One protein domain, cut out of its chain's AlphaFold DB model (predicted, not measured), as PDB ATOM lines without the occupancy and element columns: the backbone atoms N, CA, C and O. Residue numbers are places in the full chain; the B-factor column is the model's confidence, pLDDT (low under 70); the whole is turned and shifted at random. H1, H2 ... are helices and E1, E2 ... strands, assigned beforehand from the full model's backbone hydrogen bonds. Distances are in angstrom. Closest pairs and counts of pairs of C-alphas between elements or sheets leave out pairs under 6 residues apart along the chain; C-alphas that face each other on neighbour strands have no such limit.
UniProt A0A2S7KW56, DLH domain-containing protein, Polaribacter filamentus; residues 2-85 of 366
ATOM      1  N   ASP A   2     158.643 107.885 159.799       34.91
ATOM      2  CA  ASP A   2     158.482 108.907 158.776       34.91
ATOM      3  C   ASP A   2     158.058 108.173 157.504       34.91
ATOM      4  O   ASP A   2     158.840 107.437 156.900       34.91
ATOM      5  N   SER A   3     156.774 108.266 157.157       41.88
ATOM      6  CA  SER A   3     156.254 107.669 155.931       41.88
ATOM      7  C   SER A   3     156.734 108.509 154.752       41.88
ATOM      8  O   SER A   3     156.327 109.663 154.614       41.88
ATOM      9  N   GLN A   4     157.606 107.943 153.924       38.25
ATOM     10  CA  GLN A   4     158.152 108.606 152.747       38.25
ATOM     11  C   GLN A   4     157.373 108.171 151.501       38.25
ATOM     12  O   GLN A   4     157.280 106.977 151.216       38.25
ATOM     13  N   ASN A   5     156.801 109.118 150.751       52.38
ATOM     14  CA  ASN A   5     156.201 108.802 149.449       52.38
ATOM     15  C   ASN A   5     157.260 108.756 148.329       52.38
ATOM     16  O   ASN A   5     158.424 109.100 148.537       52.38
ATOM     17  N   ALA A   6     156.850 108.373 147.115       44.75
ATOM     18  CA  ALA A   6     157.732 108.298 145.942       44.75
ATOM     19  C   ALA A   6     158.426 109.632 145.573       44.75
ATOM     20  O   ALA A   6     159.377 109.626 144.799       44.75
ATOM     21  N   ASN A   7     157.982 110.754 146.151       54.97
ATOM     22  CA  ASN A   7     158.539 112.095 145.966       54.97
ATOM     23  C   ASN A   7     159.333 112.586 147.193       54.97
ATOM     24  O   ASN A   7     159.563 113.786 147.333       54.97
ATOM     25  N   LEU A   8     159.738 111.679 148.090       58.06
ATOM     26  CA  LEU A   8     160.535 111.969 149.288       58.06
ATOM     27  C   LEU A   8     159.859 112.930 150.290       58.06
ATOM     28  O   LEU A   8     160.543 113.526 151.120       58.06
ATOM     29  N   LEU A   9     158.528 113.073 150.240       59.03
ATOM     30  CA  LEU A   9     157.770 113.855 151.219       59.03
ATOM     31  C   LEU A   9     157.533 113.021 152.483       59.03
ATOM     32  O   LEU A   9     157.028 111.900 152.391       59.03
ATOM     33  N   TYR A  10     157.885 113.592 153.635       59.19
ATOM     34  CA  TYR A  10     157.675 113.025 154.968       59.19
ATOM     35  C   TYR A  10     156.388 113.578 155.607       59.19
ATOM     36  O   TYR A  10     155.930 114.664 155.243       59.19
ATOM     37  N   ASP A  11     155.812 112.835 156.557       60.72
ATOM     38  CA  ASP A  11     154.698 113.272 157.422       60.72
ATOM     39  C   ASP A  11     153.463 113.798 156.663       60.72
ATOM     40  O   ASP A  11     152.882 114.849 156.963       60.72
ATOM     41  N   ILE A  12     153.060 113.058 155.627       66.31
ATOM     42  CA  ILE A  12     151.921 113.425 154.776       66.31
ATOM     43  C   ILE A  12     150.548 113.104 155.391       66.31
ATOM     44  O   ILE A  12     149.541 113.561 154.864       66.31
ATOM     45  N   ALA A  13     150.493 112.348 156.491       65.38
ATOM     46  CA  ALA A  13     149.256 111.778 157.027       65.38
ATOM     47  C   ALA A  13     148.825 112.387 158.371       65.38
ATOM     48  O   ALA A  13     149.655 112.581 159.258       65.38
ATOM     49  N   GLY A  14     147.516 112.602 158.554       67.88
ATOM     50  CA  GLY A  14     146.888 112.689 159.879       67.88
ATOM     51  C   GLY A  14     147.011 114.014 160.637       67.88
ATOM     52  O   GLY A  14     146.558 114.091 161.775       67.88
ATOM     53  N   ASN A  15     147.587 115.068 160.047       77.00
ATOM     54  CA  ASN A  15     147.614 116.402 160.668       77.00
ATOM     55  C   ASN A  15     146.420 117.260 160.239       77.00
ATOM     56  O   ASN A  15     145.725 117.821 161.079       77.00
ATOM     57  N   ALA A  16     146.150 117.345 158.941       85.31
ATOM     58  CA  ALA A  16     144.983 118.024 158.403       85.31
ATOM     59  C   ALA A  16     144.501 117.271 157.168       85.31
ATOM     60  O   ALA A  16     145.311 116.783 156.386       85.31
ATOM     61  N   ARG A  17     143.188 117.250 156.968       88.25
ATOM     62  CA  ARG A  17     142.582 116.900 155.691       88.25
ATOM     63  C   ARG A  17     142.946 117.977 154.680       88.25
ATOM     64  O   ARG A  17     142.708 119.160 154.920       88.25
ATOM     65  N   GLU A  18     143.514 117.590 153.557       88.25
ATOM     66  CA  GLU A  18     144.101 118.501 152.585       88.25
ATOM     67  C   GLU A  18     143.166 118.739 151.418       88.25
ATOM     68  O   GLU A  18     142.827 117.811 150.686       88.25
ATOM     69  N   TRP A  19     142.789 119.999 151.217       88.25
ATOM     70  CA  TRP A  19     142.051 120.411 150.034       88.25
ATOM     71  C   TRP A  19     142.854 120.135 148.767       88.25
ATOM     72  O   TRP A  19     143.995 120.583 148.632       88.25
ATOM     73  N   ILE A  20     142.216 119.471 147.808       84.12
ATOM     74  CA  ILE A  20     142.729 119.320 146.450       84.12
ATOM     75  C   ILE A  20     141.860 120.095 145.461       84.12
ATOM     76  O   ILE A  20     140.696 120.411 145.710       84.12
ATOM     77  N   ILE A  21     142.448 120.425 144.314       81.94
ATOM     78  CA  ILE A  21     141.805 121.265 143.298       81.94
ATOM     79  C   ILE A  21     140.634 120.562 142.590       81.94
ATOM     80  O   ILE A  21     139.691 121.230 142.148       81.94
ATOM     81  N   ASN A  22     140.660 119.227 142.537       84.62
ATOM     82  CA  ASN A  22     139.609 118.424 141.929       84.62
ATOM     83  C   ASN A  22     138.282 118.598 142.663       84.62
ATOM     84  O   ASN A  22     138.215 118.687 143.892       84.62
ATOM     85  N   SER A  23     137.211 118.639 141.885       84.38
ATOM     86  CA  SER A  23     135.856 118.721 142.428       84.38
ATOM     87  C   SER A  23     135.341 117.315 142.675       84.38
ATOM     88  O   SER A  23     135.595 116.427 141.866       84.38
ATOM     89  N   ALA A  24     134.627 117.123 143.780       82.00
ATOM     90  CA  ALA A  24     134.038 115.827 144.111       82.00
ATOM     91  C   ALA A  24     132.670 115.615 143.436       82.00
ATOM     92  O   ALA A  24     132.086 114.542 143.530       82.00
ATOM     93  N   GLU A  25     132.143 116.649 142.779       76.75
ATOM     94  CA  GLU A  25     130.854 116.657 142.090       76.75
ATOM     95  C   GLU A  25     130.823 117.772 141.026       76.75
ATOM     96  O   GLU A  25     131.574 118.749 141.113       76.75
ATOM     97  N   GLU A  26     129.928 117.629 140.047       80.69
ATOM     98  CA  GLU A  26     129.765 118.521 138.880       80.69
ATOM     99  C   GLU A  26     129.359 119.958 139.244       80.69
ATOM    100  O   GLU A  26     129.661 120.905 138.526       80.69
ATOM    101  N   THR A  27     128.681 120.162 140.377       81.88
ATOM    102  CA  THR A  27     128.262 121.505 140.820       81.88
ATOM    103  C   THR A  27     129.430 122.343 141.344       81.88
ATOM    104  O   THR A  27     129.252 123.525 141.641       81.88
ATOM    105  N   HIS A  28     130.606 121.730 141.526       80.25
ATOM    106  CA  HIS A  28     131.789 122.323 142.149       80.25
ATOM    107  C   HIS A  28     131.564 122.852 143.579       80.25
ATOM    108  O   HIS A  28     132.432 123.535 144.125       80.25
ATOM    109  N   SER A  29     130.433 122.513 144.215       85.44
ATOM    110  CA  SER A  29     130.114 122.949 145.581       85.44
ATOM    111  C   SER A  29     130.932 122.200 146.637       85.44
ATOM    112  O   SER A  29     131.147 122.707 147.743       85.44
ATOM    113  N   LYS A  30     131.461 121.027 146.263       87.69
ATOM    114  CA  LYS A  30     132.406 120.241 147.054       87.69
ATOM    115  C   LYS A  30     133.724 120.026 146.318       87.69
ATOM    116  O   LYS A  30     133.753 119.654 145.142       87.69
ATOM    117  N   LYS A  31     134.824 120.205 147.043       87.81
ATOM    118  CA  LYS A  31     136.180 119.874 146.588       87.81
ATOM    119  C   LYS A  31     136.660 118.608 147.273       87.81
ATOM    120  O   LYS A  31     136.235 118.322 148.392       87.81
ATOM    121  N   GLY A  32     137.515 117.854 146.590       87.31
ATOM    122  CA  GLY A  32     138.179 116.712 147.201       87.31
ATOM    123  C   GLY A  32     139.009 117.168 148.401       87.31
ATOM    124  O   GLY A  32     139.619 118.242 148.373       87.31
ATOM    125  N   ILE A  33     139.019 116.361 149.453       86.62
ATOM    126  CA  ILE A  33     139.816 116.589 150.650       86.62
ATOM    127  C   ILE A  33     140.404 115.245 151.110       86.62
ATOM    128  O   ILE A  33     139.669 114.274 151.261       86.62
ATOM    129  N   LEU A  34     141.732 115.155 151.241       86.00
ATOM    130  CA  LEU A  34     142.467 113.881 151.379       86.00
ATOM    131  C   LEU A  34     143.345 113.828 152.633       86.00
ATOM    132  O   LEU A  34     143.579 114.846 153.275       86.00
ATOM    133  N   GLY A  35     143.881 112.651 152.960       80.75
ATOM    134  CA  GLY A  35     144.990 112.505 153.914       80.75
ATOM    135  C   GLY A  35     144.600 112.443 155.397       80.75
ATOM    136  O   GLY A  35     145.457 112.150 156.232       80.75
ATOM    137  N   GLY A  36     143.320 112.634 155.729       83.00
ATOM    138  CA  GLY A  36     142.813 112.538 157.101       83.00
ATOM    139  C   GLY A  36     143.330 113.643 158.036       83.00
ATOM    140  O   GLY A  36     144.473 114.094 157.972       83.00
ATOM    141  N   GLY A  37     142.469 114.114 158.930       84.25
ATOM    142  CA  GLY A  37     142.814 115.112 159.934       84.25
ATOM    143  C   GLY A  37     143.136 114.493 161.288       84.25
ATOM    144  O   GLY A  37     142.789 113.349 161.558       84.25
ATOM    145  N   PHE A  38     143.724 115.276 162.195       81.44
ATOM    146  CA  PHE A  38     144.059 114.826 163.558       81.44
ATOM    147  C   PHE A  38     142.849 114.387 164.405       81.44
ATOM    148  O   PHE A  38     143.019 113.831 165.490       81.44
ATOM    149  N   LYS A  39     141.629 114.697 163.949       81.38
ATOM    150  CA  LYS A  39     140.366 114.275 164.571       81.38
ATOM    151  C   LYS A  39     139.747 113.043 163.911       81.38
ATOM    152  O   LYS A  39     138.741 112.554 164.419       81.38
ATOM    153  N   ASP A  40     140.298 112.599 162.788       78.56
ATOM    154  CA  ASP A  40     139.780 111.478 162.018       78.56
ATOM    155  C   ASP A  40     140.512 110.190 162.415       78.56
ATOM    156  O   ASP A  40     141.644 110.211 162.908       78.56
ATOM    157  N   ASP A  41     139.860 109.049 162.206       71.81
ATOM    158  CA  ASP A  41     140.503 107.761 162.440       71.81
ATOM    159  C   ASP A  41     141.660 107.540 161.444       71.81
ATOM    160  O   ASP A  41     141.572 107.978 160.293       71.81
ATOM    161  N   PRO A  42     142.721 106.793 161.815       71.12
ATOM    162  CA  PRO A  42     143.919 106.646 160.980       71.12
ATOM    163  C   PRO A  42     143.680 106.123 159.555       71.12
ATOM    164  O   PRO A  42     144.496 106.373 158.670       71.12
ATOM    165  N   TYR A  43     142.588 105.388 159.317       68.94
ATOM    166  CA  TYR A  43     142.276 104.838 157.995       68.94
ATOM    167  C   TYR A  43     141.832 105.903 156.978       68.94
ATOM    168  O   TYR A  43     142.084 105.710 155.790       68.94
ATOM    169  N   TYR A  44     141.302 107.053 157.425       71.56
ATOM    170  CA  TYR A  44     140.874 108.159 156.551       71.56
ATOM    171  C   TYR A  44     142.003 108.724 155.678       71.56
ATOM    172  O   TYR A  44     141.741 109.444 154.716       71.56
ATOM    173  N   PHE A  45     143.267 108.418 155.994       73.44
ATOM    174  CA  PHE A  45     144.411 108.813 155.176       73.44
ATOM    175  C   PHE A  45     144.315 108.317 153.725       73.44
ATOM    176  O   PHE A  45     144.711 109.040 152.811       73.44
ATOM    177  N   ASN A  46     143.787 107.109 153.511       70.19
ATOM    178  CA  ASN A  46     143.724 106.488 152.185       70.19
ATOM    179  C   ASN A  46     142.436 106.817 151.414       70.19
ATOM    180  O   ASN A  46     142.322 106.445 150.246       70.19
ATOM    181  N   ASP A  47     141.484 107.505 152.045       73.81
ATOM    182  CA  ASP A  47     140.156 107.714 151.480       73.81
ATOM    183  C   ASP A  47     140.064 109.019 150.683       73.81
ATOM    184  O   ASP A  47     140.602 110.065 151.059       73.81
ATOM    185  N   TYR A  48     139.330 108.957 149.571       76.38
ATOM    186  CA  TYR A  48     138.949 110.122 148.779       76.38
ATOM    187  C   TYR A  48     137.534 110.549 149.154       76.38
ATOM    188  O   TYR A  48     136.597 109.780 148.956       76.38
ATOM    189  N   PHE A  49     137.345 111.781 149.628       77.38
ATOM    190  CA  PHE A  49     136.000 112.314 149.852       77.38
ATOM    191  C   PHE A  49     135.892 113.800 149.519       77.38
ATOM    192  O   PHE A  49     136.881 114.524 149.424       77.38
ATOM    193  N   GLY A  50     134.656 114.245 149.294       85.31
ATOM    194  CA  GLY A  50     134.326 115.632 148.995       85.31
ATOM    195  C   GLY A  50     133.836 116.381 150.226       85.31
ATOM    196  O   GLY A  50     133.023 115.862 150.985       85.31
ATOM    197  N   GLN A  51     134.254 117.632 150.385       86.94
ATOM    198  CA  GLN A  51     133.744 118.526 151.424       86.94
ATOM    199  C   GLN A  51     133.306 119.863 150.818       86.94
ATOM    200  O   GLN A  51     133.882 120.327 149.832       86.94
ATOM    201  N   ASN A  52     132.265 120.470 151.395       87.56
ATOM    202  CA  ASN A  52     131.749 121.767 150.975       87.56
ATOM    203  C   ASN A  52     132.877 122.808 150.980       87.56
ATOM    204  O   ASN A  52     133.587 122.948 151.973       87.56
ATOM    205  N   VAL A  53     133.023 123.572 149.898       87.44
ATOM    206  CA  VAL A  53     134.099 124.574 149.751       87.44
ATOM    207  C   VAL A  53     134.088 125.670 150.825       87.44
ATOM    208  O   VAL A  53     135.090 126.359 151.044       87.44
ATOM    209  N   LEU A  54     132.960 125.855 151.512       90.75
ATOM    210  CA  LEU A  54     132.792 126.785 152.623       90.75
ATOM    211  C   LEU A  54     133.020 126.144 153.995       90.75
ATOM    212  O   LEU A  54     133.029 126.866 154.989       90.75
ATOM    213  N   ASP A  55     133.251 124.833 154.076       88.62
ATOM    214  CA  ASP A  55     133.570 124.170 155.335       88.62
ATOM    215  C   ASP A  55     134.904 124.701 155.885       88.62
ATOM    216  O   ASP A  55     135.919 124.795 155.184       88.62
ATOM    217  N   ARG A  56     134.876 125.118 157.151       89.75
ATOM    218  CA  ARG A  56     136.027 125.656 157.892       89.75
ATOM    219  C   ARG A  56     136.333 124.808 159.121       89.75
ATOM    220  O   ARG A  56     136.828 125.334 160.115       89.75
ATOM    221  N   SER A  57     136.000 123.517 159.083       88.62
ATOM    222  CA  SER A  57     136.327 122.596 160.167       88.62
ATOM    223  C   SER A  57     137.816 122.675 160.489       88.62
ATOM    224  O   SER A  57     138.650 122.689 159.590       88.62
ATOM    225  N   GLU A  58     138.145 122.676 161.779       89.75
ATOM    226  CA  GLU A  58     139.513 122.853 162.293       89.75
ATOM    227  C   GLU A  58     140.526 121.845 161.722       89.75
ATOM    228  O   GLU A  58     141.713 122.133 161.643       89.75
ATOM    229  N   SER A  59     140.061 120.663 161.308       88.06
ATOM    230  CA  SER A  59     140.907 119.628 160.709       88.06
ATOM    231  C   SER A  59     141.103 119.781 159.196       88.06
ATOM    232  O   SER A  59     141.794 118.960 158.611       88.06
ATOM    233  N   ASN A  60     140.510 120.784 158.539       89.81
ATOM    234  CA  ASN A  60     140.692 121.027 157.105       89.81
ATOM    235  C   ASN A  60     141.820 122.036 156.881       89.81
ATOM    236  O   ASN A  60     141.843 123.105 157.488       89.81
ATOM    237  N   GLY A  61     142.709 121.739 155.943       89.00
ATOM    238  CA  GLY A  61     143.857 122.569 155.616       89.00
ATOM    239  C   GLY A  61     144.287 122.427 154.162       89.00
ATOM    240  O   GLY A  61     143.582 121.880 153.319       89.00
ATOM    241  N   MET A  62     145.463 122.959 153.860       82.94
ATOM    242  CA  MET A  62     146.098 122.834 152.552       82.94
ATOM    243  C   MET A  62     147.577 122.522 152.744       82.94
ATOM    244  O   MET A  62     148.205 123.047 153.667       82.94
ATOM    245  N   ARG A  63     148.140 121.707 151.854       76.94
ATOM    246  CA  ARG A  63     149.577 121.452 151.815       76.94
ATOM    247  C   ARG A  63     150.219 122.315 150.742       76.94
ATOM    248  O   ARG A  63     149.851 122.257 149.572       76.94
ATOM    249  N   LEU A  64     151.199 123.113 151.150       77.06
ATOM    250  CA  LEU A  64     152.023 123.880 150.226       77.06
ATOM    251  C   LEU A  64     153.242 123.041 149.852       77.06
ATOM    252  O   LEU A  64     154.004 122.622 150.721       77.06
ATOM    253  N   VAL A  65     153.424 122.800 148.557       73.00
ATOM    254  CA  VAL A  65     154.560 122.046 148.020       73.00
ATOM    255  C   VAL A  65     155.413 122.985 147.176       73.00
ATOM    256  O   VAL A  65     154.892 123.735 146.350       73.00
ATOM    257  N   LYS A  66     156.733 122.952 147.383       73.12
ATOM    258  CA  LYS A  66     157.708 123.663 146.551       73.12
ATOM    259  C   LYS A  66     158.552 122.643 145.798       73.12
ATOM    260  O   LYS A  66     159.341 121.929 146.409       73.12
ATOM    261  N   ASN A  67     158.422 122.623 144.478       67.56
ATOM    262  CA  ASN A  67     159.291 121.819 143.624       67.56
ATOM    263  C   ASN A  67     160.695 122.444 143.602       67.56
ATOM    264  O   ASN A  67     160.837 123.650 143.392       67.56
ATOM    265  N   LEU A  68     161.723 121.637 143.878       72.75
ATOM    266  CA  LEU A  68     163.119 122.091 143.953       72.75
ATOM    267  C   LEU A  68     163.830 122.075 142.587       72.75
ATOM    268  O   LEU A  68     164.825 122.772 142.415       72.75
ATOM    269  N   GLU A  69     163.284 121.344 141.612       72.06
ATOM    270  CA  GLU A  69     163.756 121.287 140.224       72.06
ATOM    271  C   GLU A  69     162.599 121.557 139.241       72.06
ATOM    272  O   GLU A  69     161.431 121.344 139.574       72.06
ATOM    273  N   ASN A  70     162.915 121.997 138.013       63.16
ATOM    274  CA  ASN A  70     161.951 122.233 136.922       63.16
ATOM    275  C   ASN A  70     161.448 120.916 136.290       63.16
ATOM    276  O   ASN A  70     161.497 120.743 135.070       63.16
ATOM    277  N   TYR A  71     160.973 119.972 137.101       55.09
ATOM    278  CA  TYR A  71     160.385 118.733 136.601       55.09
ATOM    279  C   TYR A  71     158.861 118.816 136.507       55.09
ATOM    280  O   TYR A  71     158.158 119.045 137.488       55.09
ATOM    281  N   SER A  72     158.400 118.559 135.278       52.97
ATOM    282  CA  SER A  72     157.041 118.227 134.833       52.97
ATOM    283  C   SER A  72     155.929 119.220 135.181       52.97
ATOM    284  O   SER A  72     155.400 119.257 136.288       52.97
ATOM    285  N   ILE A  73     155.466 119.924 134.144       55.94
ATOM    286  CA  ILE A  73     154.086 120.407 134.062       55.94
ATOM    287  C   ILE A  73     153.197 119.168 134.213       55.94
ATOM    288  O   ILE A  73     153.216 118.281 133.357       55.94
ATOM    289  N   ILE A  74     152.473 119.072 135.327       54.56
ATOM    290  CA  ILE A  74     151.480 118.022 135.554       54.56
ATOM    291  C   ILE A  74     150.386 118.238 134.506       54.56
ATOM    292  O   ILE A  74     149.557 119.133 134.632       54.56
ATOM    293  N   ASN A  75     150.428 117.452 133.430       50.84
ATOM    294  CA  ASN A  75     149.554 117.582 132.265       50.84
ATOM    295  C   ASN A  75     148.217 116.853 132.489       50.84
ATOM    296  O   ASN A  75     147.742 116.105 131.639       50.84
ATOM    297  N   PHE A  76     147.643 117.023 133.678       53.97
ATOM    298  CA  PHE A  76     146.303 116.555 133.997       53.97
ATOM    299  C   PHE A  76     145.387 117.770 134.048       53.97
ATOM    300  O   PHE A  76     145.777 118.822 134.548       53.97
ATOM    301  N   SER A  77     144.167 117.625 133.533       58.16
ATOM    302  CA  SER A  77     143.101 118.596 133.763       58.16
ATOM    303  C   SER A  77     142.904 118.725 135.276       58.16
ATOM    304  O   SER A  77     142.284 117.880 135.922       58.16
ATOM    305  N   THR A  78     143.475 119.776 135.860       58.00
ATOM    306  CA  THR A  78     143.368 120.112 137.285       58.00
ATOM    307  C   THR A  78     141.926 120.409 137.699       58.00
ATOM    308  O   THR A  78     141.625 120.515 138.881       58.00
ATOM    309  N   GLU A  79     141.024 120.535 136.729       63.22
ATOM    310  CA  GLU A  79     139.611 120.839 136.926       63.22
ATOM    311  C   GLU A  79     138.710 119.612 136.767       63.22
ATOM    312  O   GLU A  79     137.509 119.716 137.007       63.22
ATOM    313  N   SER A  80     139.267 118.441 136.422       70.06
ATOM    314  CA  SER A  80     138.474 117.220 136.289       70.06
ATOM    315  C   SER A  80     137.711 116.930 137.577       70.06
ATOM    316  O   SER A  80     138.287 116.921 138.675       70.06
ATOM    317  N   VAL A  81     136.413 116.673 137.421       73.94
ATOM    318  CA  VAL A  81     135.559 116.144 138.477       73.94
ATOM    319  C   VAL A  81     135.993 114.705 138.744       73.94
ATOM    320  O   VAL A  81     136.042 113.876 137.838       73.94
ATOM    321  N   ILE A  82     136.350 114.425 139.993       74.19
ATOM    322  CA  ILE A  82     136.621 113.080 140.496       74.19
ATOM    323  C   ILE A  82     135.505 112.801 141.495       74.19
ATOM    324  O   ILE A  82     135.649 113.001 142.697       74.19
ATOM    325  N   SER A  83     134.340 112.429 140.974       66.56
ATOM    326  CA  SER A  83     133.191 112.080 141.801       66.56
ATOM    327  C   SER A  83     133.167 110.589 142.085       66.56
ATOM    328  O   SER A  83     133.396 109.772 141.190       66.56
ATOM    329  N   ILE A  84     132.797 110.234 143.311       66.56
ATOM    330  CA  ILE A  84     132.358 108.875 143.615       66.56
ATOM    331  C   ILE A  84     131.055 108.660 142.841       66.56
ATOM    332  O   ILE A  84     130.099 109.415 143.013       66.56
ATOM    333  N   ALA A  85     131.032 107.671 141.946       69.00
ATOM    334  CA  ALA A  85     129.819 107.320 141.223       69.00
ATOM    335  C   ALA A  85     128.732 106.920 142.230       69.00
ATOM    336  O   ALA A  85     128.966 106.063 143.078       69.00
TER     337      ALA A  85
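This is residues 2 to 85 of the 366 residues of the protein "DLH domain-containing protein" of Polaribacter filamentus (UniProt A0A2S7KW56). There is little regular structure: one short helix, H1, grazes a small, strongly twisted sheet of three strands, and within the long unnamed stretch 53 to 85 residues 66 to 76 stick out. The printed part has 84 residues, 21 in named elements, ordered E1, E2, H1, E3; the class is mixed and the antiparallel sheet runs E1, E2, E3. It is compact, radius of gyration of the C-alphas 13.7 A, spanning 35 by 31 by 23 A.

E1, residues 17 to 23, and E2, residues 30 to 34, form an antiparallel hairpin at 134 degrees; N 18 and O 34, 2.8 A apart, are within hydrogen-bond range. Residues 17 to 18 also pair, parallel, with residues 60 to 61. H1, residues 42 to 46, only grazes the sheet; its closest C-alphas to E2, Phe 45 and Leu 34, are 6.6 A apart. In H1, 0 of 1 O i to N i+4 and 1 of 2 O i to N i+3 pairs are within range. E3, residues 49 to 52, is antiparallel to E2 at 134 degrees; N 33 and O 49 are 2.8 A apart.

E1, 15.0 A long, begins at C-alpha 17 (142.582, 116.900, 155.691). E2 measures 12.7 A, H1 8.8 A and E3 10.4 A, ending at C-alpha 52 (131.749, 121.767, 150.975).

The farthest C-alphas, Asp 2 and Thr 27, are 37.3 A apart. The printed part has no cut. Confidence is low, with pLDDT under 70, in 28 residues, among them 2 to 14 and 70 to 79.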